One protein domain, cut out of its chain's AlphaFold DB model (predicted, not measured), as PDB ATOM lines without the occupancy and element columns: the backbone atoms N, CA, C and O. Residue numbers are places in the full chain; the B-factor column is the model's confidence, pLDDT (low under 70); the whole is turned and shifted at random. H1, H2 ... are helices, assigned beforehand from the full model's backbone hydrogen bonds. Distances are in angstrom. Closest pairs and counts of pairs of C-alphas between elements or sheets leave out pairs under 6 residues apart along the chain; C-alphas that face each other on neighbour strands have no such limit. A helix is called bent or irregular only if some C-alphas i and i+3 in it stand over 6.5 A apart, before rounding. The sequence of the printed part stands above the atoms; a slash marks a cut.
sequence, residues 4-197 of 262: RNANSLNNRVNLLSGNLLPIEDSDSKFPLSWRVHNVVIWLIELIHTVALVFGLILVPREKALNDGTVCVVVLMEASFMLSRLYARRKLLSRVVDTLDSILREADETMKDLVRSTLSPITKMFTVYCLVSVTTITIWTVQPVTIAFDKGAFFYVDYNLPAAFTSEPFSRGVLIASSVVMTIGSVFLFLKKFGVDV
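AT A GLANCE: This is residues 4 to 197 of the 262 residues of an uncharacterized protein of Harpegnathos saltator (UniProt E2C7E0). A loose, elongated body of helices is built round H7, with the long arm H5b side by side with it and the helical hairpin of H2 and H3 crossing it. At one end H4 and H5a make an open corner; toward the other lies a long stretch without named elements, residues 147 to 170. The 194 printed residues have seven named helices, H1 to H7 in order, and no named strand: the class is all helix. The radius of gyration of the C-alphas is 20.1 A, and the spans are 67 by 33 by 31 A.

HOW THE PARTS SIT: H5, residues 108 to 141, was assigned as one helix by its hydrogen bonds but is bent, with C-alphas 117 and 120 6.6 A apart; its arms are H5a, residues 108 to 117, and H5b, residues 120 to 141. H5b touches H7, residues 171 to 197, at a shallow tilt of 18 degrees, opposite ways; the closest C-alphas, of Thr 140 and Thr 182, are 5.3 A apart. H7 also touches H2, residues 32 to 58, at a steep tilt of 66 degrees, with C-alphas of Glu 45 and Gly 184 closest at 5.4 A. H3, residues 61 to 87, is irregular, with C-alphas 67 and 70 7.0 A apart; Ala 78 and Lys 192 are its closest C-alphas to H7, at 4.7 A, and the two touch. Every O i to N i+4 pair is within hydrogen-bond range in H2, H5a, H5b and H7; in H3, 21 of 23 are.

IN THESE COORDINATES: H1, residues 8 to 17, begins at C-alpha 8 (181.121, 144.295, 131.522). H4, residues 89 to 105, is 24.6 A long, and H6 is residues 143 to 146. H2 spans 39.3 A, H3 34.7 A, H5b 32.0 A and H7 38.4 A, ending at C-alpha 197 (177.452, 141.121, 122.045).

THE WHOLE: The printed part has no cut. The links H1 to H2 and H6 to H7 are long. Residue 6 and residues 20 to 30 have pLDDT under 70.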
ATOM      1  N   ARG A   4     185.747 138.421 131.926       71.44
ATOM      2  CA  ARG A   4     184.603 139.043 132.600       71.44
ATOM      3  C   ARG A   4     184.727 140.565 132.739       71.44
ATOM      4  O   ARG A   4     183.750 141.265 132.476       71.44
ATOM      5  N   ASN A   5     185.888 141.084 133.143       70.94
ATOM      6  CA  ASN A   5     186.089 142.526 133.326       70.94
ATOM      7  C   ASN A   5     186.191 143.257 131.986       70.94
ATOM      8  O   ASN A   5     185.735 144.395 131.878       70.94
ATOM      9  N   ALA A   6     186.740 142.598 130.963       66.25
ATOM     10  CA  ALA A   6     186.731 143.123 129.603       66.25
ATOM     11  C   ALA A   6     185.300 143.195 129.032       66.25
ATOM     12  O   ALA A   6     185.014 144.080 128.226       66.25
ATOM     13  N   ASN A   7     184.393 142.321 129.491       73.56
ATOM     14  CA  ASN A   7     183.040 142.154 128.958       73.56
ATOM     15  C   ASN A   7     181.904 142.651 129.875       73.56
ATOM     16  O   ASN A   7     180.858 142.007 130.017       73.56
ATOM     17  N   SER A   8     182.089 143.794 130.533       75.19
ATOM     18  CA  SER A   8     181.121 144.295 131.522       75.19
ATOM     19  C   SER A   8     179.715 144.543 130.950       75.19
ATOM     20  O   SER A   8     178.729 144.293 131.646       75.19
ATOM     21  N   LEU A   9     179.611 144.974 129.686       78.06
ATOM     22  CA  LEU A   9     178.335 145.174 128.992       78.06
ATOM     23  C   LEU A   9     177.579 143.853 128.828       78.06
ATOM     24  O   LEU A   9     176.420 143.765 129.223       78.06
ATOM     25  N   ASN A  10     178.243 142.813 128.319       79.81
ATOM     26  CA  ASN A  10     177.628 141.501 128.161       79.81
ATOM     27  C   ASN A  10     177.144 140.931 129.492       79.81
ATOM     28  O   ASN A  10     176.055 140.383 129.550       79.81
ATOM     29  N   ASN A  11     177.915 141.090 130.574       75.75
ATOM     30  CA  ASN A  11     177.490 140.605 131.888       75.75
ATOM     31  C   ASN A  11     176.165 141.241 132.317       75.75
ATOM     32  O   ASN A  11     175.283 140.548 132.812       75.75
ATOM     33  N   ARG A  12     176.016 142.557 132.109       80.56
ATOM     34  CA  ARG A  12     174.785 143.283 132.443       80.56
ATOM     35  C   ARG A  12     173.624 142.857 131.551       80.56
ATOM     36  O   ARG A  12     172.543 142.600 132.064       80.56
ATOM     37  N   VAL A  13     173.854 142.751 130.243       82.12
ATOM     38  CA  VAL A  13     172.818 142.385 129.267       82.12
ATOM     39  C   VAL A  13     172.366 140.941 129.461       82.12
ATOM     40  O   VAL A  13     171.173 140.692 129.506       82.12
ATOM     41  N   ASN A  14     173.294 140.002 129.646       80.19
ATOM     42  CA  ASN A  14     173.001 138.588 129.878       80.19
ATOM     43  C   ASN A  14     172.197 138.364 131.171       80.19
ATOM     44  O   ASN A  14     171.338 137.488 131.231       80.19
ATOM     45  N   LEU A  15     172.472 139.175 132.197       76.38
ATOM     46  CA  LEU A  15     171.731 139.166 133.454       76.38
ATOM     47  C   LEU A  15     170.323 139.755 133.284       76.38
ATOM     48  O   LEU A  15     169.361 139.174 133.773       76.38
ATOM     49  N   LEU A  16     170.213 140.875 132.563       80.19
ATOM     50  CA  LEU A  16     168.949 141.561 132.283       80.19
ATOM     51  C   LEU A  16     168.036 140.766 131.336       80.19
ATOM     52  O   LEU A  16     166.821 140.859 131.447       80.19
ATOM     53  N   SER A  17     168.607 140.006 130.398       78.88
ATOM     54  CA  SER A  17     167.860 139.239 129.395       78.88
ATOM     55  C   SER A  17     167.536 137.808 129.821       78.88
ATOM     56  O   SER A  17     166.766 137.132 129.148       78.88
ATOM     57  N   GLY A  18     168.126 137.303 130.909       74.69
ATOM     58  CA  GLY A  18     167.907 135.922 131.353       74.69
ATOM     59  C   GLY A  18     168.526 134.855 130.436       74.69
ATOM     60  O   GLY A  18     168.151 133.681 130.482       74.69
ATOM     61  N   ASN A  19     169.484 135.231 129.584       74.50
ATOM     62  CA  ASN A  19     170.138 134.301 128.662       74.50
ATOM     63  C   ASN A  19     171.045 133.278 129.361       74.50
ATOM     64  O   ASN A  19     171.334 132.248 128.758       74.50
ATOM     65  N   LEU A  20     171.502 133.556 130.591       66.81
ATOM     66  CA  LEU A  20     172.403 132.706 131.388       66.81
ATOM     67  C   LEU A  20     173.583 132.117 130.583       66.81
ATOM     68  O   LEU A  20     173.985 130.970 130.793       66.81
ATOM     69  N   LEU A  21     174.154 132.896 129.657       66.62
ATOM     70  CA  LEU A  21     175.318 132.459 128.881       66.62
ATOM     71  C   LEU A  21     176.478 132.061 129.807       66.62
ATOM     72  O   LEU A  21     176.641 132.689 130.860       66.62
ATOM     73  N   PRO A  22     177.286 131.048 129.436       57.09
ATOM     74  CA  PRO A  22     178.388 130.579 130.265       57.09
ATOM     75  C   PRO A  22     179.438 131.684 130.403       57.09
ATOM     76  O   PRO A  22     180.174 132.009 129.471       57.09
ATOM     77  N   ILE A  23     179.454 132.282 131.589       56.41
ATOM     78  CA  ILE A  23     180.467 133.238 132.049       56.41
ATOM     79  C   ILE A  23     181.213 132.649 133.263       56.41
ATOM     80  O   ILE A  23     182.274 133.146 133.622       56.41
ATOM     81  N   GLU A  24     180.692 131.569 133.862       52.25
ATOM     82  CA  GLU A  24     181.271 130.864 135.008       52.25
ATOM     83  C   GLU A  24     180.879 129.375 135.002       52.25
ATOM     84  O   GLU A  24     179.858 128.982 134.415       52.25
ATOM     85  N   ASP A  25     181.715 128.572 135.663       48.34
ATOM     86  CA  ASP A  25     181.516 127.144 135.890       48.34
ATOM     87  C   ASP A  25     180.254 126.909 136.739       48.34
ATOM     88  O   ASP A  25     179.901 127.695 137.619       48.34
ATOM     89  N   SER A  26     179.531 125.843 136.421       45.97
ATOM     90  CA  SER A  26     178.076 125.696 136.574       45.97
ATOM     91  C   SER A  26     177.436 125.847 137.968       45.97
ATOM     92  O   SER A  26     176.208 125.842 138.018       45.97
ATOM     93  N   ASP A  27     178.174 126.032 139.066       45.12
ATOM     94  CA  ASP A  27     177.626 125.848 140.423       45.12
ATOM     95  C   ASP A  27     177.846 126.992 141.435       45.12
ATOM     96  O   ASP A  27     177.289 126.955 142.540       45.12
ATOM     97  N   SER A  28     178.547 128.082 141.098       47.03
ATOM     98  CA  SER A  28     178.713 129.205 142.040       47.03
ATOM     99  C   SER A  28     177.575 130.241 141.983       47.03
ATOM    100  O   SER A  28     177.666 131.285 141.349       47.03
ATOM    101  N   LYS A  29     176.505 129.953 142.741       59.47
ATOM    102  CA  LYS A  29     175.667 130.902 143.516       59.47
ATOM    103  C   LYS A  29     175.191 132.196 142.821       59.47
ATOM    104  O   LYS A  29     175.387 133.287 143.357       59.47
ATOM    105  N   PHE A  30     174.427 132.108 141.728       61.84
ATOM    106  CA  PHE A  30     173.489 133.207 141.445       61.84
ATOM    107  C   PHE A  30     172.523 133.357 142.638       61.84
ATOM    108  O   PHE A  30     171.927 132.352 143.044       61.84
ATOM    109  N   PRO A  31     172.363 134.570 143.203       73.44
ATOM    110  CA  PRO A  31     171.385 134.840 144.251       73.44
ATOM    111  C   PRO A  31     169.997 134.329 143.862       73.44
ATOM    112  O   PRO A  31     169.624 134.365 142.688       73.44
ATOM    113  N   LEU A  32     169.210 133.893 144.850       77.62
ATOM    114  CA  LEU A  32     167.849 133.395 144.626       77.62
ATOM    115  C   LEU A  32     166.998 134.390 143.815       77.62
ATOM    116  O   LEU A  32     166.269 133.981 142.916       77.62
ATOM    117  N   SER A  33     167.166 135.692 144.066       77.75
ATOM    118  CA  SER A  33     166.494 136.768 143.330       77.75
ATOM    119  C   SER A  33     166.748 136.717 141.821       77.75
ATOM    120  O   SER A  33     165.810 136.874 141.045       77.75
ATOM    121  N   TRP A  34     167.976 136.422 141.387       77.38
ATOM    122  CA  TRP A  34     168.314 136.317 139.964       77.38
ATOM    123  C   TRP A  34     167.741 135.064 139.312       77.38
ATOM    124  O   TRP A  34     167.361 135.100 138.144       77.38
ATOM    125  N   ARG A  35     167.619 133.965 140.063       77.69
ATOM    126  CA  ARG A  35     166.950 132.755 139.569       77.69
ATOM    127  C   ARG A  35     165.458 132.997 139.364       77.69
ATOM    128  O   ARG A  35     164.938 132.656 138.308       77.69
ATOM    129  N   VAL A  36     164.796 133.629 140.336       84.12
ATOM    130  CA  VAL A  36     163.374 133.996 140.235       84.12
ATOM    131  C   VAL A  36     163.154 134.974 139.082       84.12
ATOM    132  O   VAL A  36     162.283 134.742 138.251       84.12
ATOM    133  N   HIS A  37     163.983 136.015 138.975       85.50
ATOM    134  CA  HIS A  37     163.927 136.975 137.873       85.50
ATOM    135  C   HIS A  37     164.034 136.292 136.506       85.50
ATOM    136  O   HIS A  37     163.230 136.561 135.618       85.50
ATOM    137  N   ASN A  38     164.976 135.358 136.360       83.06
ATOM    138  CA  ASN A  38     165.140 134.616 135.121       83.06
ATOM    139  C   ASN A  38     163.889 133.793 134.773       83.06
ATOM    140  O   ASN A  38     163.407 133.861 133.646       83.06
ATOM    141  N   VAL A  39     163.319 133.064 135.740       86.19
ATOM    142  CA  VAL A  39     162.068 132.312 135.530       86.19
ATOM    143  C   VAL A  39     160.941 133.241 135.071       86.19
ATOM    144  O   VAL A  39     160.228 132.911 134.127       86.19
ATOM    145  N   VAL A  40     160.814 134.423 135.679       88.88
ATOM    146  CA  VAL A  40     159.804 135.422 135.295       88.88
ATOM    147  C   VAL A  40     160.014 135.920 133.862       88.88
ATOM    148  O   VAL A  40     159.048 135.970 133.104       88.88
ATOM    149  N   ILE A  41     161.249 136.236 133.456       88.25
ATOM    150  CA  ILE A  41     161.540 136.675 132.078       88.25
ATOM    151  C   ILE A  41     161.154 135.591 131.068       88.25
ATOM    152  O   ILE A  41     160.461 135.879 130.095       88.25
ATOM    153  N   TRP A  42     161.558 134.342 131.311       88.19
ATOM    154  CA  TRP A  42     161.218 133.226 130.425       88.19
ATOM    155  C   TRP A  42     159.704 133.003 130.317       88.19
ATOM    156  O   TRP A  42     159.213 132.707 129.231       88.19
ATOM    157  N   LEU A  43     158.952 133.183 131.410       90.88
ATOM    158  CA  LEU A  43     157.489 133.106 131.384       90.88
ATOM    159  C   LEU A  43     156.866 134.229 130.544       90.88
ATOM    160  O   LEU A  43     155.973 133.959 129.744       90.88
ATOM    161  N   ILE A  44     157.343 135.469 130.689       90.19
ATOM    162  CA  ILE A  44     156.861 136.610 129.894       90.19
ATOM    163  C   ILE A  44     157.113 136.369 128.402       90.19
ATOM    164  O   ILE A  44     156.219 136.579 127.583       90.19
ATOM    165  N   GLU A  45     158.302 135.893 128.038       88.38
ATOM    166  CA  GLU A  45     158.629 135.580 126.647       88.38
ATOM    167  C   GLU A  45     157.807 134.429 126.078       88.38
ATOM    168  O   GLU A  45     157.412 134.481 124.912       88.38
ATOM    169  N   LEU A  46     157.526 133.403 126.885       90.38
ATOM    170  CA  LEU A  46     156.661 132.302 126.477       90.38
ATOM    171  C   LEU A  46     155.250 132.817 126.173       90.38
ATOM    172  O   LEU A  46     154.717 132.530 125.105       90.38
ATOM    173  N   ILE A  47     154.678 133.626 127.071       91.38
ATOM    174  CA  ILE A  47     153.363 134.252 126.871       91.38
ATOM    175  C   ILE A  47     153.370 135.119 125.608       91.38
ATOM    176  O   ILE A  47     152.473 135.001 124.776       91.38
ATOM    177  N   HIS A  48     154.396 135.956 125.437       91.06
ATOM    178  CA  HIS A  48     154.532 136.827 124.270       91.06
ATOM    179  C   HIS A  48     154.624 136.030 122.963       91.06
ATOM    180  O   HIS A  48     153.953 136.363 121.991       91.06
ATOM    181  N   THR A  49     155.403 134.949 122.954       90.19
ATOM    182  CA  THR A  49     155.603 134.101 121.775       90.19
ATOM    183  C   THR A  49     154.327 133.352 121.409       90.19
ATOM    184  O   THR A  49     153.960 133.296 120.238       90.19
ATOM    185  N   VAL A  50     153.608 132.812 122.396       92.31
ATOM    186  CA  VAL A  50     152.310 132.164 122.170       92.31
ATOM    187  C   VAL A  50     151.303 133.169 121.604       92.31
ATOM    188  O   VAL A  50     150.666 132.886 120.588       92.31
ATOM    189  N   ALA A  51     151.207 134.364 122.195       91.94
ATOM    190  CA  ALA A  51     150.322 135.421 121.712       91.94
ATOM    191  C   ALA A  51     150.669 135.863 120.281       91.94
ATOM    192  O   ALA A  51     149.758 136.076 119.480       91.94
ATOM    193  N   LEU A  52     151.962 135.953 119.946       91.75
ATOM    194  CA  LEU A  52     152.447 136.262 118.600       91.75
ATOM    195  C   LEU A  52     152.036 135.182 117.594       91.75
ATOM    196  O   LEU A  52     151.499 135.505 116.540       91.75
ATOM    197  N   VAL A  53     152.241 133.902 117.917       91.12
ATOM    198  CA  VAL A  53     151.871 132.783 117.033       91.12
ATOM    199  C   VAL A  53     150.372 132.788 116.743       91.12
ATOM    200  O   VAL A  53     149.976 132.708 115.581       91.12
ATOM    201  N   PHE A  54     149.530 132.941 117.768       91.94
ATOM    202  CA  PHE A  54     148.086 133.047 117.556       91.94
ATOM    203  C   PHE A  54     147.707 134.315 116.784       91.94
ATOM    204  O   PHE A  54     146.880 134.247 115.878       91.94
ATOM    205  N   GLY A  55     148.346 135.449 117.077       89.94
ATOM    206  CA  GLY A  55     148.143 136.695 116.342       89.94
ATOM    207  C   GLY A  55     148.445 136.554 114.850       89.94
ATOM    208  O   GLY A  55     147.657 136.995 114.022       89.94
ATOM    209  N   LEU A  56     149.538 135.877 114.490       90.81
ATOM    210  CA  LEU A  56     149.911 135.613 113.096       90.81
ATOM    211  C   LEU A  56     148.896 134.728 112.358       90.81
ATOM    212  O   LEU A  56     148.730 134.883 111.151       90.81
ATOM    213  N   ILE A  57     148.234 133.806 113.062       90.44
ATOM    214  CA  ILE A  57     147.214 132.917 112.486       90.44
ATOM    215  C   ILE A  57     145.877 133.652 112.303       90.44
ATOM    216  O   ILE A  57     145.177 133.411 111.321       90.44
ATOM    217  N   LEU A  58     145.512 134.518 113.254       90.69
ATOM    218  CA  LEU A  58     144.186 135.144 113.327       90.69
ATOM    219  C   LEU A  58     144.074 136.456 112.535       90.69
ATOM    220  O   LEU A  58     142.979 136.834 112.125       90.69
ATOM    221  N   VAL A  59     145.184 137.160 112.312       91.19
ATOM    222  CA  VAL A  59     145.221 138.440 111.586       91.19
ATOM    223  C   VAL A  59     145.290 138.206 110.062       91.19
ATOM    224  O   VAL A  59     145.870 137.212 109.619       91.19
ATOM    225  N   PRO A  60     144.751 139.113 109.215       92.06
ATOM    226  CA  PRO A  60     144.890 139.013 107.762       92.06
ATOM    227  C   PRO A  60     146.349 138.861 107.316       92.06
ATOM    228  O   PRO A  60     147.241 139.533 107.838       92.06
ATOM    229  N   ARG A  61     146.585 138.016 106.302       88.69
ATOM    230  CA  ARG A  61     147.937 137.650 105.837       88.69
ATOM    231  C   ARG A  61     148.821 138.853 105.526       88.69
ATOM    232  O   ARG A  61     149.991 138.838 105.879       88.69
ATOM    233  N   GLU A  62     148.272 139.886 104.897       89.44
ATOM    234  CA  GLU A  62     149.019 141.102 104.552       89.44
ATOM    235  C   GLU A  62     149.585 141.793 105.794       89.44
ATOM    236  O   GLU A  62     150.760 142.147 105.833       89.44
ATOM    237  N   LYS A  63     148.777 141.910 106.851       86.75
ATOM    238  CA  LYS A  63     149.206 142.504 108.115       86.75
ATOM    239  C   LYS A  63     150.138 141.573 108.890       86.75
ATOM    240  O   LYS A  63     151.136 142.035 109.434       86.75
ATOM    241  N   ALA A  64     149.872 140.267 108.893       88.00
ATOM    242  CA  ALA A  64     150.778 139.288 109.492       88.00
ATOM    243  C   ALA A  64     152.178 139.336 108.847       88.00
ATOM    244  O   ALA A  64     153.184 139.281 109.552       88.00
ATOM    245  N   LEU A  65     152.250 139.496 107.521       86.75
ATOM    246  CA  LEU A  65     153.506 139.625 106.785       86.75
ATOM    247  C   LEU A  65     154.184 140.976 107.029       86.75
ATOM    248  O   LEU A  65     155.377 141.001 107.318       86.75
ATOM    249  N   ASN A  66     153.463 142.091 106.958       87.56
ATOM    250  CA  ASN A  66     154.082 143.410 107.107       87.56
ATOM    251  C   ASN A  66     154.545 143.671 108.548       87.56
ATOM    252  O   ASN A  66     155.704 144.020 108.770       87.56
ATOM    253  N   ASP A  67     153.669 143.433 109.525       85.31
ATOM    254  CA  ASP A  67     153.909 143.809 110.921       85.31
ATOM    255  C   ASP A  67     154.605 142.680 111.706       85.31
ATOM    256  O   ASP A  67     155.361 142.927 112.646       85.31
ATOM    257  N   GLY A  68     154.374 141.418 111.329       84.94
ATOM    258  CA  GLY A  68     154.872 140.248 112.058       84.94
ATOM    259  C   GLY A  68     156.256 139.752 111.636       84.94
ATOM    260  O   GLY A  68     156.972 139.185 112.465       84.94
ATOM    261  N   THR A  69     156.674 139.977 110.384       88.25
ATOM    262  CA  THR A  69     157.910 139.380 109.834       88.25
ATOM    263  C   THR A  69     159.148 139.741 110.645       88.25
ATOM    264  O   THR A  69     159.949 138.863 110.960       88.25
ATOM    265  N   VAL A  70     159.302 141.009 111.035       86.94
ATOM    266  CA  VAL A  70     160.478 141.457 111.801       86.94
ATOM    267  C   VAL A  70     160.583 140.701 113.127       86.94
ATOM    268  O   VAL A  70     161.657 140.216 113.480       86.94
ATOM    269  N   CYS A  71     159.468 140.546 113.844       87.69
ATOM    270  CA  CYS A  71     159.449 139.843 115.123       87.69
ATOM    271  C   CYS A  71     159.735 138.344 114.953       87.69
ATOM    272  O   CYS A  71     160.532 137.784 115.704       87.69
ATOM    273  N   VAL A  72     159.166 137.712 113.919       89.19
ATOM    274  CA  VAL A  72     159.421 136.299 113.593       89.19
ATOM    275  C   VAL A  72     160.894 136.057 113.264       89.19
ATOM    276  O   VAL A  72     161.480 135.101 113.770       89.19
ATOM    277  N   VAL A  73     161.516 136.931 112.468       91.00
ATOM    278  CA  VAL A  73     162.946 136.832 112.133       91.00
ATOM    279  C   VAL A  73     163.800 136.960 113.393       91.00
ATOM    280  O   VAL A  73     164.667 136.120 113.626       91.00
ATOM    281  N   VAL A  74     163.524 137.949 114.248       90.12
ATOM    282  CA  VAL A  74     164.254 138.132 115.513       90.12
ATOM    283  C   VAL A  74     164.100 136.913 116.425       90.12
ATOM    284  O   VAL A  74     165.091 136.450 116.991       90.12
ATOM    285  N   LEU A  75     162.891 136.359 116.539       90.06
ATOM    286  CA  LEU A  75     162.623 135.155 117.322       90.06
ATOM    287  C   LEU A  75     163.381 133.939 116.776       90.06
ATOM    288  O   LEU A  75     163.988 133.193 117.549       90.06
ATOM    289  N   MET A  76     163.373 133.748 115.457       90.31
ATOM    290  CA  MET A  76     164.081 132.655 114.793       90.31
ATOM    291  C   MET A  76     165.593 132.765 115.007       90.31
ATOM    292  O   MET A  76     166.231 131.785 115.392       90.31
ATOM    293  N   GLU A  77     166.169 133.952 114.811       90.56
ATOM    294  CA  GLU A  77     167.597 134.202 115.017       90.56
ATOM    295  C   GLU A  77     168.009 133.987 116.475       90.56
ATOM    296  O   GLU A  77     168.976 133.268 116.737       90.56
ATOM    297  N   ALA A  78     167.257 134.550 117.428       88.69
ATOM    298  CA  ALA A  78     167.515 134.373 118.854       88.69
ATOM    299  C   ALA A  78     167.480 132.889 119.240       88.69
ATOM    300  O   ALA A  78     168.410 132.382 119.871       88.69
ATOM    301  N   SER A  79     166.444 132.170 118.796       87.38
ATOM    302  CA  SER A  79     166.260 130.744 119.078       87.38
ATOM    303  C   SER A  79     167.378 129.896 118.477       87.38
ATOM    304  O   SER A  79     167.940 129.035 119.159       87.38
ATOM    305  N   PHE A  80     167.745 130.151 117.219       90.06
ATOM    306  CA  PHE A  80     168.818 129.437 116.535       90.06
ATOM    307  C   PHE A  80     170.170 129.659 117.219       90.06
ATOM    308  O   PHE A  80     170.897 128.697 117.491       90.06
ATOM    309  N   MET A  81     170.509 130.912 117.533       88.88
ATOM    310  CA  MET A  81     171.779 131.237 118.176       88.88
ATOM    311  C   MET A  81     171.862 130.667 119.591       88.88
ATOM    312  O   MET A  81     172.851 130.005 119.909       88.88
ATOM    313  N   LEU A  82     170.818 130.838 120.409       85.88
ATOM    314  CA  LEU A  82     170.760 130.262 121.755       85.88
ATOM    315  C   LEU A  82     170.891 128.740 121.711       85.88
ATOM    316  O   LEU A  82     171.726 128.180 122.420       85.88
ATOM    317  N   SER A  83     170.143 128.068 120.833       86.88
ATOM    318  CA  SER A  83     170.199 126.607 120.688       86.88
ATOM    319  C   SER A  83     171.611 126.122 120.366       86.88
ATOM    320  O   SER A  83     172.112 125.186 120.990       86.88
ATOM    321  N   ARG A  84     172.302 126.790 119.434       87.31
ATOM    322  CA  ARG A  84     173.694 126.462 119.086       87.31
ATOM    323  C   ARG A  84     174.648 126.673 120.253       87.31
ATOM    324  O   ARG A  84     175.553 125.860 120.455       87.31
ATOM    325  N   LEU A  85     174.455 127.756 120.997       85.12
ATOM    326  CA  LEU A  85     175.304 128.118 122.120       85.12
ATOM    327  C   LEU A  85     175.158 127.120 123.272       85.12
ATOM    328  O   LEU A  85     176.160 126.642 123.801       85.12
ATOM    329  N   TYR A  86     173.922 126.731 123.589       83.25
ATOM    330  CA  TYR A  86     173.630 125.707 124.588       83.25
ATOM    331  C   TYR A  86     174.144 124.329 124.168       83.25
ATOM    332  O   TYR A  86     174.817 123.666 124.960       83.25
ATOM    333  N   ALA A  87     173.933 123.929 122.910       86.62
ATOM    334  CA  ALA A  87     174.441 122.660 122.385       86.62
ATOM    335  C   ALA A  87     175.976 122.561 122.464       86.62
ATOM    336  O   ALA A  87     176.527 121.482 122.674       86.62
ATOM    337  N   ARG A  88     176.681 123.691 122.323       86.44
ATOM    338  CA  ARG A  88     178.150 123.763 122.366       86.44
ATOM    339  C   ARG A  88     178.696 124.387 123.650       86.44
ATOM    340  O   ARG A  88     179.867 124.762 123.686       86.44
ATOM    341  N   ARG A  89     177.901 124.447 124.726       83.94
ATOM    342  CA  ARG A  89     178.264 125.132 125.980       83.94
ATOM    343  C   ARG A  89     179.608 124.675 126.552       83.94
ATOM    344  O   ARG A  89     180.395 125.509 126.978       83.94
ATOM    345  N   LYS A  90     179.899 123.368 126.522       84.94
ATOM    346  CA  LYS A  90     181.175 122.813 127.017       84.94
ATOM    347  C   LYS A  90     182.383 123.331 126.231       84.94
ATOM    348  O   LYS A  90     183.402 123.672 126.820       84.94
ATOM    349  N   LEU A  91     182.261 123.391 124.903       86.38
ATOM    350  CA  LEU A  91     183.313 123.921 124.036       86.38
ATOM    351  C   LEU A  91     183.500 125.417 124.284       86.38
ATOM    352  O   LEU A  91     184.623 125.889 124.399       86.38
ATOM    353  N   LEU A  92     182.393 126.146 124.395       85.00
ATOM    354  CA  LEU A  92     182.409 127.576 124.642       85.00
ATOM    355  C   LEU A  92     183.053 127.929 125.987       85.00
ATOM    356  O   LEU A  92     183.867 128.842 126.034       85.00
ATOM    357  N   SER A  93     182.743 127.175 127.046       84.25
ATOM    358  CA  SER A  93     183.398 127.320 128.351       84.25
ATOM    359  C   SER A  93     184.908 127.165 128.214       84.25
ATOM    360  O   SER A  93     185.644 128.055 128.608       84.25
ATOM    361  N   ARG A  94     185.364 126.110 127.522       85.81
ATOM    362  CA  ARG A  94     186.793 125.889 127.273       85.81
ATOM    363  C   ARG A  94     187.440 127.056 126.527       85.81
ATOM    364  O   ARG A  94     188.542 127.455 126.874       85.81
ATOM    365  N   VAL A  95     186.768 127.612 125.515       85.75
ATOM    366  CA  VAL A  95     187.268 128.795 124.795       85.75
ATOM    367  C   VAL A  95     187.402 129.987 125.742       85.75
ATOM    368  O   VAL A  95     188.429 130.658 125.720       85.75
ATOM    369  N   VAL A  96     186.397 130.248 126.580       84.69
ATOM    370  CA  VAL A  96     186.443 131.336 127.568       84.69
ATOM    371  C   VAL A  96     187.583 131.120 128.564       84.69
ATOM    372  O   VAL A  96     188.334 132.061 128.805       84.69
ATOM    373  N   ASP A  97     187.765 129.900 129.068       84.81
ATOM    374  CA  ASP A  97     188.835 129.557 130.010       84.81
ATOM    375  C   ASP A  97     190.224 129.776 129.388       84.81
ATOM    376  O   ASP A  97     191.093 130.397 130.005       84.81
ATOM    377  N   THR A  98     190.418 129.350 128.134       84.81
ATOM    378  CA  THR A  98     191.660 129.591 127.381       84.81
ATOM    379  C   THR A  98     191.897 131.083 127.148       84.81
ATOM    380  O   THR A  98     193.014 131.576 127.291       84.81
ATOM    381  N   LEU A  99     190.860 131.847 126.795       84.69
ATOM    382  CA  LEU A  99     190.995 133.296 126.638       84.69
ATOM    383  C   LEU A  99     191.338 133.973 127.969       84.69
ATOM    384  O   LEU A  99     192.137 134.911 127.986       84.69
ATOM    385  N   ASP A 100     190.769 133.501 129.077       85.25
ATOM    386  CA  ASP A 100     191.029 134.046 130.404       85.25
ATOM    387  C   ASP A 100     192.466 133.796 130.863       85.25
ATOM    388  O   ASP A 100     193.120 134.723 131.351       85.25
ATOM    389  N   SER A 101     192.997 132.588 130.638       84.62
ATOM    390  CA  SER A 101     194.391 132.273 130.968       84.62
ATOM    391  C   SER A 101     195.359 133.185 130.213       84.62
ATOM    392  O   SER A 101     196.273 133.749 130.814       84.62
ATOM    393  N   ILE A 102     195.106 133.434 128.926       81.12
ATOM    394  CA  ILE A 102     195.943 134.332 128.119       81.12
ATOM    395  C   ILE A 102     195.834 135.783 128.604       81.12
ATOM    396  O   ILE A 102     196.835 136.489 128.712       81.12
ATOM    397  N   LEU A 103     194.625 136.256 128.918       82.19
ATOM    398  CA  LEU A 103     194.410 137.622 129.414       82.19
ATOM    399  C   LEU A 103     194.997 137.858 130.816       82.19
ATOM    400  O   LEU A 103     195.286 139.009 131.180       82.19
ATOM    401  N   ARG A 104     195.160 136.796 131.612       82.62
ATOM    402  CA  ARG A 104     195.833 136.835 132.916       82.62
ATOM    403  C   ARG A 104     197.343 136.990 132.775       82.62
ATOM    404  O   ARG A 104     197.913 137.796 133.504       82.62
ATOM    405  N   GLU A 105     197.947 136.297 131.816       80.56
ATOM    406  CA  GLU A 105     199.390 136.348 131.530       80.56
ATOM    407  C   GLU A 105     199.799 137.518 130.610       80.56
ATOM    408  O   GLU A 105     200.981 137.728 130.345       80.56
ATOM    409  N   ALA A 106     198.831 138.306 130.135       80.00
ATOM    410  CA  ALA A 106     199.033 139.411 129.202       80.00
ATOM    411  C   ALA A 106     199.939 140.539 129.741       80.00
ATOM    412  O   ALA A 106     199.700 141.092 130.823       80.00
ATOM    413  N   ASP A 107     200.910 140.954 128.920       84.12
ATOM    414  CA  ASP A 107     201.733 142.148 129.144       84.12
ATOM    415  C   ASP A 107     200.951 143.459 128.897       84.12
ATOM    416  O   ASP A 107     199.808 143.459 128.429       84.12
ATOM    417  N   GLU A 108     201.553 144.608 129.227       84.81
ATOM    418  CA  GLU A 108     200.896 145.916 129.058       84.81
ATOM    419  C   GLU A 108     200.532 146.211 127.594       84.81
ATOM    420  O   GLU A 108     199.463 146.749 127.316       84.81
ATOM    421  N   THR A 109     201.348 145.758 126.636       81.50
ATOM    422  CA  THR A 109     201.060 145.926 125.203       81.50
ATOM    423  C   THR A 109     199.769 145.217 124.797       81.50
ATOM    424  O   THR A 109     198.968 145.764 124.032       81.50
ATOM    425  N   MET A 110     199.547 144.007 125.308       84.06
ATOM    426  CA  MET A 110     198.319 143.262 125.077       84.06
ATOM    427  C   MET A 110     197.118 143.933 125.755       84.06
ATOM    428  O   MET A 110     196.070 144.095 125.128       84.06
ATOM    429  N   LYS A 111     197.261 144.386 127.007       85.25
ATOM    430  CA  LYS A 111     196.186 145.090 127.731       85.25
ATOM    431  C   LYS A 111     195.746 146.366 127.012       85.25
ATOM    432  O   LYS A 111     194.543 146.581 126.850       85.25
ATOM    433  N   ASP A 112     196.689 147.166 126.525       86.50
ATOM    434  CA  ASP A 112     196.399 148.388 125.772       86.50
ATOM    435  C   ASP A 112     195.706 148.092 124.443       86.50
ATOM    436  O   ASP A 112     194.763 148.787 124.046       86.50
ATOM    437  N   LEU A 113     196.117 147.022 123.758       84.56
ATOM    438  CA  LEU A 113     195.492 146.600 122.510       84.56
ATOM    439  C   LEU A 113     194.052 146.121 122.726       84.56
ATOM    440  O   LEU A 113     193.161 146.474 121.950       84.56
ATOM    441  N   VAL A 114     193.801 145.380 123.808       86.12
ATOM    442  CA  VAL A 114     192.444 144.987 124.196       86.12
ATOM    443  C   VAL A 114     191.620 146.230 124.534       86.12
ATOM    444  O   VAL A 114     190.536 146.409 123.983       86.12
ATOM    445  N   ARG A 115     192.127 147.138 125.377       85.81
ATOM    446  CA  ARG A 115     191.393 148.344 125.793       85.81
ATOM    447  C   ARG A 115     191.048 149.254 124.615       85.81
ATOM    448  O   ARG A 115     189.910 149.711 124.515       85.81
ATOM    449  N   SER A 116     192.007 149.500 123.725       87.62
ATOM    450  CA  SER A 116     191.822 150.344 122.538       87.62
ATOM    451  C   SER A 116     190.871 149.726 121.511       87.62
ATOM    452  O   SER A 116     190.131 150.460 120.862       87.62
ATOM    453  N   THR A 117     190.830 148.395 121.401       85.38
ATOM    454  CA  THR A 117     189.938 147.698 120.461       85.38
ATOM    455  C   THR A 117     188.517 147.549 121.016       85.38
ATOM    456  O   THR A 117     187.547 147.793 120.303       85.38
ATOM    457  N   LEU A 118     188.363 147.177 122.290       86.50
ATOM    458  CA  LEU A 118     187.054 146.861 122.875       86.50
ATOM    459  C   LEU A 118     186.276 148.096 123.345       86.50
ATOM    460  O   LEU A 118     185.044 148.090 123.296       86.50
ATOM    461  N   SER A 119     186.952 149.152 123.810       86.19
ATOM    462  CA  SER A 119     186.283 150.339 124.369       86.19
ATOM    463  C   SER A 119     185.361 151.047 123.359       86.19
ATOM    464  O   SER A 119     184.193 151.272 123.692       86.19
ATOM    465  N   PRO A 120     185.798 151.343 122.115       86.31
ATOM    466  CA  PRO A 120     184.929 151.962 121.113       86.31
ATOM    467  C   PRO A 120     183.720 151.089 120.767       86.31
ATOM    468  O   PRO A 120     182.597 151.583 120.700       86.31
ATOM    469  N   ILE A 121     183.934 149.781 120.619       87.88
ATOM    470  CA  ILE A 121     182.886 148.842 120.206       87.88
ATOM    471  C   ILE A 121     181.838 148.664 121.308       87.88
ATOM    472  O   ILE A 121     180.641 148.670 121.039       87.88
ATOM    473  N   THR A 122     182.271 148.606 122.569       86.44
ATOM    474  CA  THR A 122     181.355 148.546 123.719       86.44
ATOM    475  C   THR A 122     180.459 149.786 123.783       86.44
ATOM    476  O   THR A 122     179.260 149.674 124.043       86.44
ATOM    477  N   LYS A 123     181.010 150.976 123.497       88.12
ATOM    478  CA  LYS A 123     180.219 152.214 123.423       88.12
ATOM    479  C   LYS A 123     179.210 152.164 122.278       88.12
ATOM    480  O   LYS A 123     178.044 152.472 122.507       88.12
ATOM    481  N   MET A 124     179.631 151.727 121.089       89.44
ATOM    482  CA  MET A 124     178.735 151.577 119.936       89.44
ATOM    483  C   MET A 124     177.570 150.632 120.243       89.44
ATOM    484  O   MET A 124     176.418 150.998 120.022       89.44
ATOM    485  N   PHE A 125     177.839 149.466 120.837       91.12
ATOM    486  CA  PHE A 125     176.789 148.529 121.239       91.12
ATOM    487  C   PHE A 125     175.852 149.090 122.308       91.12
ATOM    488  O   PHE A 125     174.657 148.812 122.278       91.12
ATOM    489  N   THR A 126     176.364 149.898 123.236       89.81
ATOM    490  CA  THR A 126     175.531 150.535 124.268       89.81
ATOM    491  C   THR A 126     174.548 151.531 123.650       89.81
ATOM    492  O   THR A 126     173.366 151.513 123.985       89.81
ATOM    493  N   VAL A 127     175.017 152.365 122.714       92.19
ATOM    494  CA  VAL A 127     174.158 153.309 121.980       92.19
ATOM    495  C   VAL A 127     173.143 152.554 121.126       92.19
ATOM    496  O   VAL A 127     171.961 152.878 121.175       92.19
ATOM    497  N   TYR A 128     173.578 151.514 120.407       92.94
ATOM    498  CA  TYR A 128     172.687 150.662 119.621       92.94
ATOM    499  C   TYR A 128     171.573 150.059 120.483       92.94
ATOM    500  O   TYR A 128     170.401 150.221 120.162       92.94
ATOM    501  N   CYS A 129     171.921 149.457 121.624       92.56
ATOM    502  CA  CYS A 129     170.945 148.898 122.557       92.56
ATOM    503  C   CYS A 129     169.928 149.947 123.018       92.56
ATOM    504  O   CYS A 129     168.730 149.675 123.031       92.56
ATOM    505  N   LEU A 130     170.396 151.139 123.398       93.69
ATOM    506  CA  LEU A 130     169.530 152.207 123.890       93.69
ATOM    507  C   LEU A 130     168.549 152.680 122.812       93.69
ATOM    508  O   LEU A 130     167.351 152.804 123.077       93.69
ATOM    509  N   VAL A 131     169.050 152.909 121.596       95.50
ATOM    510  CA  VAL A 131     168.227 153.332 120.457       95.50
ATOM    511  C   VAL A 131     167.207 152.250 120.119       95.50
ATOM    512  O   VAL A 131     166.020 152.548 120.054       95.50
ATOM    513  N   SER A 132     167.628 150.988 120.000       93.50
ATOM    514  CA  SER A 132     166.732 149.878 119.669       93.50
ATOM    515  C   SER A 132     165.632 149.673 120.709       93.50
ATOM    516  O   SER A 132     164.470 149.556 120.330       93.50
ATOM    517  N   VAL A 133     165.952 149.690 122.009       94.44
ATOM    518  CA  VAL A 133     164.938 149.574 123.074       94.44
ATOM    519  C   VAL A 133     163.937 150.729 123.004       94.44
ATOM    520  O   VAL A 133     162.732 150.504 123.118       94.44
ATOM    521  N   THR A 134     164.416 151.950 122.758       93.62
ATOM    522  CA  THR A 134     163.552 153.133 122.624       93.62
ATOM    523  C   THR A 134     162.629 153.008 121.411       93.62
ATOM    524  O   THR A 134     161.424 153.210 121.535       93.62
ATOM    525  N   THR A 135     163.163 152.608 120.255       94.06
ATOM    526  CA  THR A 135     162.382 152.409 119.027       94.06
ATOM    527  C   THR A 135     161.325 151.321 119.194       94.06
ATOM    528  O   THR A 135     160.172 151.551 118.838       94.06
ATOM    529  N   ILE A 136     161.686 150.168 119.774       92.31
ATOM    530  CA  ILE A 136     160.741 149.074 120.044       92.31
ATOM    531  C   ILE A 136     159.615 149.577 120.947       92.31
ATOM    532  O   ILE A 136     158.451 149.385 120.620       92.31
ATOM    533  N   THR A 137     159.957 150.282 122.029       91.81
ATOM    534  CA  THR A 137     158.978 150.812 122.988       91.81
ATOM    535  C   THR A 137     158.001 151.788 122.332       91.81
ATOM    536  O   THR A 137     156.795 151.682 122.539       91.81
ATOM    537  N   ILE A 138     158.494 152.726 121.515       91.38
ATOM    538  CA  ILE A 138     157.636 153.686 120.802       91.38
ATOM    539  C   ILE A 138     156.686 152.949 119.848       91.38
ATOM    540  O   ILE A 138     155.489 153.233 119.828       91.38
ATOM    541  N   TRP A 139     157.205 151.975 119.094       90.25
ATOM    542  CA  TRP A 139     156.423 151.219 118.117       90.25
ATOM    543  C   TRP A 139     155.315 150.378 118.760       90.25
ATOM    544  O   TRP A 139     154.191 150.338 118.259       90.25
ATOM    545  N   THR A 140     155.604 149.711 119.880       88.25
ATOM    546  CA  THR A 140     154.650 148.809 120.541       88.25
ATOM    547  C   THR A 140     153.611 149.536 121.391       88.25
ATOM    548  O   THR A 140     152.543 148.977 121.629       88.25
ATOM    549  N   VAL A 141     153.886 150.771 121.829       88.38
ATOM    550  CA  VAL A 141     152.944 151.596 122.610       88.38
ATOM    551  C   VAL A 141     151.971 152.370 121.718       88.38
ATOM    552  O   VAL A 141     150.890 152.728 122.175       88.38
ATOM    553  N   GLN A 142     152.289 152.589 120.441       87.19
ATOM    554  CA  GLN A 142     151.433 153.341 119.515       87.19
ATOM    555  C   GLN A 142     149.947 152.899 119.485       87.19
ATOM    556  O   GLN A 142     149.106 153.791 119.461       87.19
ATOM    557  N   PRO A 143     149.555 151.610 119.580       85.62
ATOM    558  CA  PRO A 143     148.139 151.219 119.667       85.62
ATOM    559  C   PRO A 143     147.363 151.862 120.831       85.62
ATOM    560  O   PRO A 143     146.148 152.035 120.755       85.62
ATOM    561  N   VAL A 144     148.053 152.279 121.900       85.56
ATOM    562  CA  VAL A 144     147.451 152.964 123.054       85.56
ATOM    563  C   VAL A 144     146.910 154.348 122.682       85.56
ATOM    564  O   VAL A 144     145.971 154.815 123.320       85.56
ATOM    565  N   THR A 145     147.425 155.008 121.640       84.12
ATOM    566  CA  THR A 145     146.872 156.304 121.206       84.12
ATOM    567  C   THR A 145     145.488 156.138 120.578       84.12
ATOM    568  O   THR A 145     144.587 156.917 120.864       84.12
ATOM    569  N   ILE A 146     145.275 155.052 119.827       80.88
ATOM    570  CA  ILE A 146     143.980 154.687 119.220       80.88
ATOM    571  C   ILE A 146     142.960 154.298 120.304       80.88
ATOM    572  O   ILE A 146     141.745 154.391 120.109       80.88
ATOM    573  N   ALA A 147     143.450 153.898 121.483       80.06
ATOM    574  CA  ALA A 147     142.628 153.509 122.617       80.06
ATOM    575  C   ALA A 147     141.650 154.613 123.056       80.06
ATOM    576  O   ALA A 147     140.580 154.305 123.582       80.06
ATOM    577  N   PHE A 148     142.008 155.883 122.845       77.94
ATOM    578  CA  PHE A 148     141.209 157.034 123.263       77.94
ATOM    579  C   PHE A 148     139.995 157.292 122.362       77.94
ATOM    580  O   PHE A 148     138.980 157.771 122.869       77.94
ATOM    581  N   ASP A 149     140.051 156.867 121.097       79.56
ATOM    582  CA  ASP A 149     139.047 157.202 120.079       79.56
ATOM    583  C   ASP A 149     138.001 156.096 119.861       79.56
ATOM    584  O   ASP A 149     136.877 156.373 119.445       79.56
ATOM    585  N   LYS A 150     138.343 154.833 120.156       81.75
ATOM    586  CA  LYS A 150     137.453 153.673 119.958       81.75
ATOM    587  C   LYS A 150     136.980 153.062 121.285       81.75
ATOM    588  O   LYS A 150     137.651 153.143 122.318       81.75
ATOM    589  N   GLY A 151     135.800 152.432 121.248       80.56
ATOM    590  CA  GLY A 151     135.207 151.701 122.381       80.56
ATOM    591  C   GLY A 151     135.443 150.185 122.360       80.56
ATOM    592  O   GLY A 151     135.377 149.547 123.410       80.56
ATOM    593  N   ALA A 152     135.747 149.620 121.190       86.94
ATOM    594  CA  ALA A 152     136.002 148.198 120.972       86.94
ATOM    595  C   ALA A 152     137.182 148.017 120.009       86.94
ATOM    596  O   ALA A 152     137.348 148.821 119.088       86.94
ATOM    597  N   PHE A 153     137.977 146.973 120.238       89.62
ATOM    598  CA  PHE A 153     139.228 146.717 119.525       89.62
ATOM    599  C   PHE A 153     139.328 145.271 119.044       89.62
ATOM    600  O   PHE A 153     138.743 144.357 119.635       89.62
ATOM    601  N   PHE A 154     140.113 145.099 117.987       89.06
ATOM    602  CA  PHE A 154     140.395 143.845 117.301       89.06
ATOM    603  C   PHE A 154     141.921 143.617 117.244       89.06
ATOM    604  O   PHE A 154     142.712 144.543 117.405       89.06
ATOM    605  N   TYR A 155     142.376 142.393 116.997       87.75
ATOM    606  CA  TYR A 155     143.759 141.978 116.757       87.75
ATOM    607  C   TYR A 155     144.448 142.842 115.697       87.75
ATOM    608  O   TYR A 155     145.652 143.081 115.772       87.75
ATOM    609  N   VAL A 156     143.684 143.339 114.722       86.88
ATOM    610  CA  VAL A 156     144.172 144.232 113.662       86.88
ATOM    611  C   VAL A 156     144.592 145.607 114.204       86.88
ATOM    612  O   VAL A 156     145.424 146.270 113.587       86.88
ATOM    613  N   ASP A 157     144.077 146.028 115.361       87.19
ATOM    614  CA  ASP A 157     144.437 147.305 115.982       87.19
ATOM    615  C   ASP A 157     145.807 147.259 116.694       87.19
ATOM    616  O   ASP A 157     146.350 148.310 117.033       87.19
ATOM    617  N   TYR A 158     146.412 146.078 116.893       85.88
ATOM    618  CA  TYR A 158     147.802 145.995 117.355       85.88
ATOM    619  C   TYR A 158     148.793 146.290 116.222       85.88
ATOM    620  O   TYR A 158     148.604 145.887 115.074       85.88
ATOM    621  N   ASN A 159     149.911 146.926 116.571       86.19
ATOM    622  CA  ASN A 159     151.052 147.159 115.673       86.19
ATOM    623  C   ASN A 159     151.941 145.928 115.462       86.19
ATOM    624  O   ASN A 159     152.844 145.944 114.631       86.19
ATOM    625  N   LEU A 160     151.727 144.887 116.257       86.25
ATOM    626  CA  LEU A 160     152.368 143.592 116.122       86.25
ATOM    627  C   LEU A 160     151.258 142.542 116.241       86.25
ATOM    628  O   LEU A 160     150.436 142.667 117.151       86.25
ATOM    629  N   PRO A 161     151.204 141.525 115.365       87.56
ATOM    630  CA  PRO A 161     150.191 140.483 115.459       87.56
ATOM    631  C   PRO A 161     150.234 139.827 116.841       87.56
ATOM    632  O   PRO A 161     151.232 139.215 117.210       87.56
ATOM    633  N   ALA A 162     149.164 139.968 117.619       87.75
ATOM    634  CA  ALA A 162     149.076 139.381 118.947       87.75
ATOM    635  C   ALA A 162     147.624 139.062 119.305       87.75
ATOM    636  O   ALA A 162     146.728 139.884 119.111       87.75
ATOM    637  N   ALA A 163     147.408 137.878 119.874       89.75
ATOM    638  CA  ALA A 163     146.107 137.445 120.363       89.75
ATOM    639  C   ALA A 163     146.202 137.035 121.836       89.75
ATOM    640  O   ALA A 163     146.656 135.941 122.166       89.75
ATOM    641  N   PHE A 164     145.787 137.941 122.724       85.19
ATOM    642  CA  PHE A 164     145.766 137.716 124.177       85.19
ATOM    643  C   PHE A 164     144.379 137.332 124.711       85.19
ATOM    644  O   PHE A 164     144.278 136.670 125.738       85.19
ATOM    645  N   THR A 165     143.313 137.760 124.037       87.75
ATOM    646  CA  THR A 165     141.914 137.506 124.409       87.75
ATOM    647  C   THR A 165     141.065 137.388 123.153       87.75
ATOM    648  O   THR A 165     141.473 137.891 122.113       87.75
ATOM    649  N   SER A 166     139.867 136.814 123.251       87.00
ATOM    650  CA  SER A 166     138.886 136.835 122.164       87.00
ATOM    651  C   SER A 166     138.444 138.258 121.807       87.00
ATOM    652  O   SER A 166     138.219 139.083 122.695       87.00
ATOM    653  N   GLU A 167     138.270 138.520 120.516       87.19
ATOM    654  CA  GLU A 167     137.670 139.755 120.009       87.19
ATOM    655  C   GLU A 167     136.135 139.766 120.141       87.19
ATOM    656  O   GLU A 167     135.513 138.700 120.107       87.19
ATOM    657  N   PRO A 168     135.511 140.960 120.186       89.75
ATOM    658  CA  PRO A 168     136.139 142.266 120.406       89.75
ATOM    659  C   PRO A 168     136.537 142.454 121.877       89.75
ATOM    660  O   PRO A 168     135.883 141.932 122.780       89.75
ATOM    661  N   PHE A 169     137.586 143.236 122.135       89.25
ATOM    662  CA  PHE A 169     138.068 143.499 123.497       89.25
ATOM    663  C   PHE A 169     138.025 144.981 123.879       89.25
ATOM    664  O   PHE A 169     137.899 145.874 123.040       89.25
ATOM    665  N   SER A 170     138.084 145.237 125.189       90.50
ATOM    666  CA  SER A 170     137.936 146.572 125.770       90.50
ATOM    667  C   SER A 170     139.248 147.361 125.782       90.50
ATOM    668  O   SER A 170     140.346 146.810 125.674       90.50
ATOM    669  N   ARG A 171     139.135 148.674 126.009       89.06
ATOM    670  CA  ARG A 171     140.273 149.596 126.167       89.06
ATOM    671  C   ARG A 171     141.281 149.137 127.223       89.06
ATOM    672  O   ARG A 171     142.483 149.199 126.992       89.06
ATOM    673  N   GLY A 172     140.797 148.679 128.380       87.62
ATOM    674  CA  GLY A 172     141.666 148.218 129.466       87.62
ATOM    675  C   GLY A 172     142.513 147.017 129.049       87.62
ATOM    676  O   GLY A 172     143.701 146.963 129.362       87.62
ATOM    677  N   VAL A 173     141.923 146.104 128.270       90.12
ATOM    678  CA  VAL A 173     142.639 144.944 127.735       90.12
ATOM    679  C   VAL A 173     143.687 145.372 126.717       90.12
ATOM    680  O   VAL A 173     144.817 144.922 126.844       90.12
ATOM    681  N   LEU A 174     143.358 146.275 125.782       90.00
ATOM    682  CA  LEU A 174     144.312 146.800 124.795       90.00
ATOM    683  C   LEU A 174     145.547 147.431 125.459       90.00
ATOM    684  O   LEU A 174     146.674 147.205 125.025       90.00
ATOM    685  N   ILE A 175     145.348 148.235 126.508       90.44
ATOM    686  CA  ILE A 175     146.456 148.892 127.212       90.44
ATOM    687  C   ILE A 175     147.315 147.847 127.929       90.44
ATOM    688  O   ILE A 175     148.537 147.845 127.774       90.44
ATOM    689  N   ALA A 176     146.691 146.934 128.680       90.94
ATOM    690  CA  ALA A 176     147.409 145.907 129.428       90.94
ATOM    691  C   ALA A 176     148.207 144.969 128.506       90.94
ATOM    692  O   ALA A 176     149.388 144.717 128.747       90.94
ATOM    693  N   SER A 177     147.595 144.496 127.420       90.44
ATOM    694  CA  SER A 177     148.260 143.652 126.425       90.44
ATOM    695  C   SER A 177     149.377 144.395 125.691       90.44
ATOM    696  O   SER A 177     150.434 143.810 125.481       90.44
ATOM    697  N   SER A 178     149.209 145.684 125.371       90.31
ATOM    698  CA  SER A 178     150.262 146.499 124.744       90.31
ATOM    699  C   SER A 178     151.477 146.662 125.660       90.31
ATOM    700  O   SER A 178     152.615 146.605 125.190       90.31
ATOM    701  N   VAL A 179     151.272 146.795 126.976       91.38
ATOM    702  CA  VAL A 179     152.367 146.808 127.962       91.38
ATOM    703  C   VAL A 179     153.086 145.460 127.992       91.38
ATOM    704  O   VAL A 179     154.311 145.422 127.879       91.38
ATOM    705  N   VAL A 180     152.347 144.350 128.083       91.38
ATOM    706  CA  VAL A 180     152.933 142.996 128.071       91.38
ATOM    707  C   VAL A 180     153.701 142.740 126.773       91.38
ATOM    708  O   VAL A 180     154.817 142.227 126.806       91.38
ATOM    709  N   MET A 181     153.140 143.146 125.634       90.94
ATOM    710  CA  MET A 181     153.758 143.030 124.317       90.94
ATOM    711  C   MET A 181     155.046 143.849 124.225       90.94
ATOM    712  O   MET A 181     156.059 143.325 123.776       90.94
ATOM    713  N   THR A 182     155.035 145.089 124.716       92.56
ATOM    714  CA  THR A 182     156.224 145.952 124.775       92.56
ATOM    715  C   THR A 182     157.335 145.300 125.593       92.56
ATOM    716  O   THR A 182     158.464 145.178 125.123       92.56
ATOM    717  N   ILE A 183     157.008 144.827 126.798       92.38
ATOM    718  CA  ILE A 183     157.964 144.157 127.684       92.38
ATOM    719  C   ILE A 183     158.513 142.885 127.017       92.38
ATOM    720  O   ILE A 183     159.726 142.681 126.991       92.38
ATOM    721  N   GLY A 184     157.642 142.058 126.431       91.56
ATOM    722  CA  GLY A 184     158.027 140.830 125.733       91.56
ATOM    723  C   GLY A 184     158.940 141.086 124.532       91.56
ATOM    724  O   GLY A 184     159.969 140.429 124.397       91.56
ATOM    725  N   SER A 185     158.624 142.084 123.704       91.56
ATOM    726  CA  SER A 185     159.443 142.459 122.546       91.56
ATOM    727  C   SER A 185     160.804 143.032 122.950       91.56
ATOM    728  O   SER A 185     161.814 142.720 122.318       91.56
ATOM    729  N   VAL A 186     160.864 143.826 124.027       93.25
ATOM    730  CA  VAL A 186     162.132 144.327 124.576       93.25
ATOM    731  C   VAL A 186     162.988 143.179 125.112       93.25
ATOM    732  O   VAL A 186     164.178 143.133 124.803       93.25
ATOM    733  N   PHE A 187     162.416 142.231 125.861       91.44
ATOM    734  CA  PHE A 187     163.172 141.072 126.348       91.44
ATOM    735  C   PHE A 187     163.670 140.181 125.212       91.44
ATOM    736  O   PHE A 187     164.858 139.856 125.189       91.44
ATOM    737  N   LEU A 188     162.825 139.903 124.216       91.19
ATOM    738  CA  LEU A 188     163.211 139.138 123.033       91.19
ATOM    739  C   LEU A 188     164.401 139.787 122.306       91.19
ATOM    740  O   LEU A 188     165.378 139.114 121.960       91.19
ATOM    741  N   PHE A 189     164.358 141.111 122.124       92.44
ATOM    742  CA  PHE A 189     165.478 141.864 121.567       92.44
ATOM    743  C   PHE A 189     166.727 141.768 122.450       92.44
ATOM    744  O   PHE A 189     167.803 141.458 121.943       92.44
ATOM    745  N   LEU A 190     166.605 141.994 123.761       91.50
ATOM    746  CA  LEU A 190     167.731 141.929 124.698       91.50
ATOM    747  C   LEU A 190     168.365 140.535 124.747       91.50
ATOM    748  O   LEU A 190     169.581 140.425 124.918       91.50
ATOM    749  N   LYS A 191     167.581 139.467 124.562       89.06
ATOM    750  CA  LYS A 191     168.109 138.109 124.425       89.06
ATOM    751  C   LYS A 191     168.952 137.954 123.178       89.06
ATOM    752  O   LYS A 191     170.101 137.527 123.285       89.06
ATOM    753  N   LYS A 192     168.429 138.333 122.014       90.44
ATOM    754  CA  LYS A 192     169.211 138.303 120.774       90.44
ATOM    755  C   LYS A 192     170.485 139.142 120.917       90.44
ATOM    756  O   LYS A 192     171.591 138.634 120.751       90.44
ATOM    757  N   PHE A 193     170.321 140.396 121.327       91.50
ATOM    758  CA  PHE A 193     171.403 141.356 121.500       91.50
ATOM    759  C   PHE A 193     172.483 140.856 122.468       91.50
ATOM    760  O   PHE A 193     173.672 141.000 122.196       91.50
ATOM    761  N   GLY A 194     172.096 140.219 123.577       89.69
ATOM    762  CA  GLY A 194     173.045 139.626 124.516       89.69
ATOM    763  C   GLY A 194     173.916 138.544 123.879       89.69
ATOM    764  O   GLY A 194     175.119 138.506 124.129       89.69
ATOM    765  N   VAL A 195     173.341 137.697 123.022       89.25
ATOM    766  CA  VAL A 195     174.114 136.684 122.288       89.25
ATOM    767  C   VAL A 195     175.039 137.333 121.255       89.25
ATOM    768  O   VAL A 195     176.207 136.952 121.171       89.25
ATOM    769  N   ASP A 196     174.566 138.347 120.530       89.81
ATOM    770  CA  ASP A 196     175.367 139.070 119.534       89.81
ATOM    771  C   ASP A 196     176.582 139.760 120.172       89.81
ATOM    772  O   ASP A 196     177.715 139.604 119.707       89.81
ATOM    773  N   VAL A 197     176.372 140.470 121.286       89.75
ATOM    774  CA  VAL A 197     177.452 141.121 122.045       89.75
ATOM    775  C   VAL A 197     178.441 140.085 122.566       89.75
ATOM    776  O   VAL A 197     179.651 140.295 122.471       89.75
TER     777      VAL A 197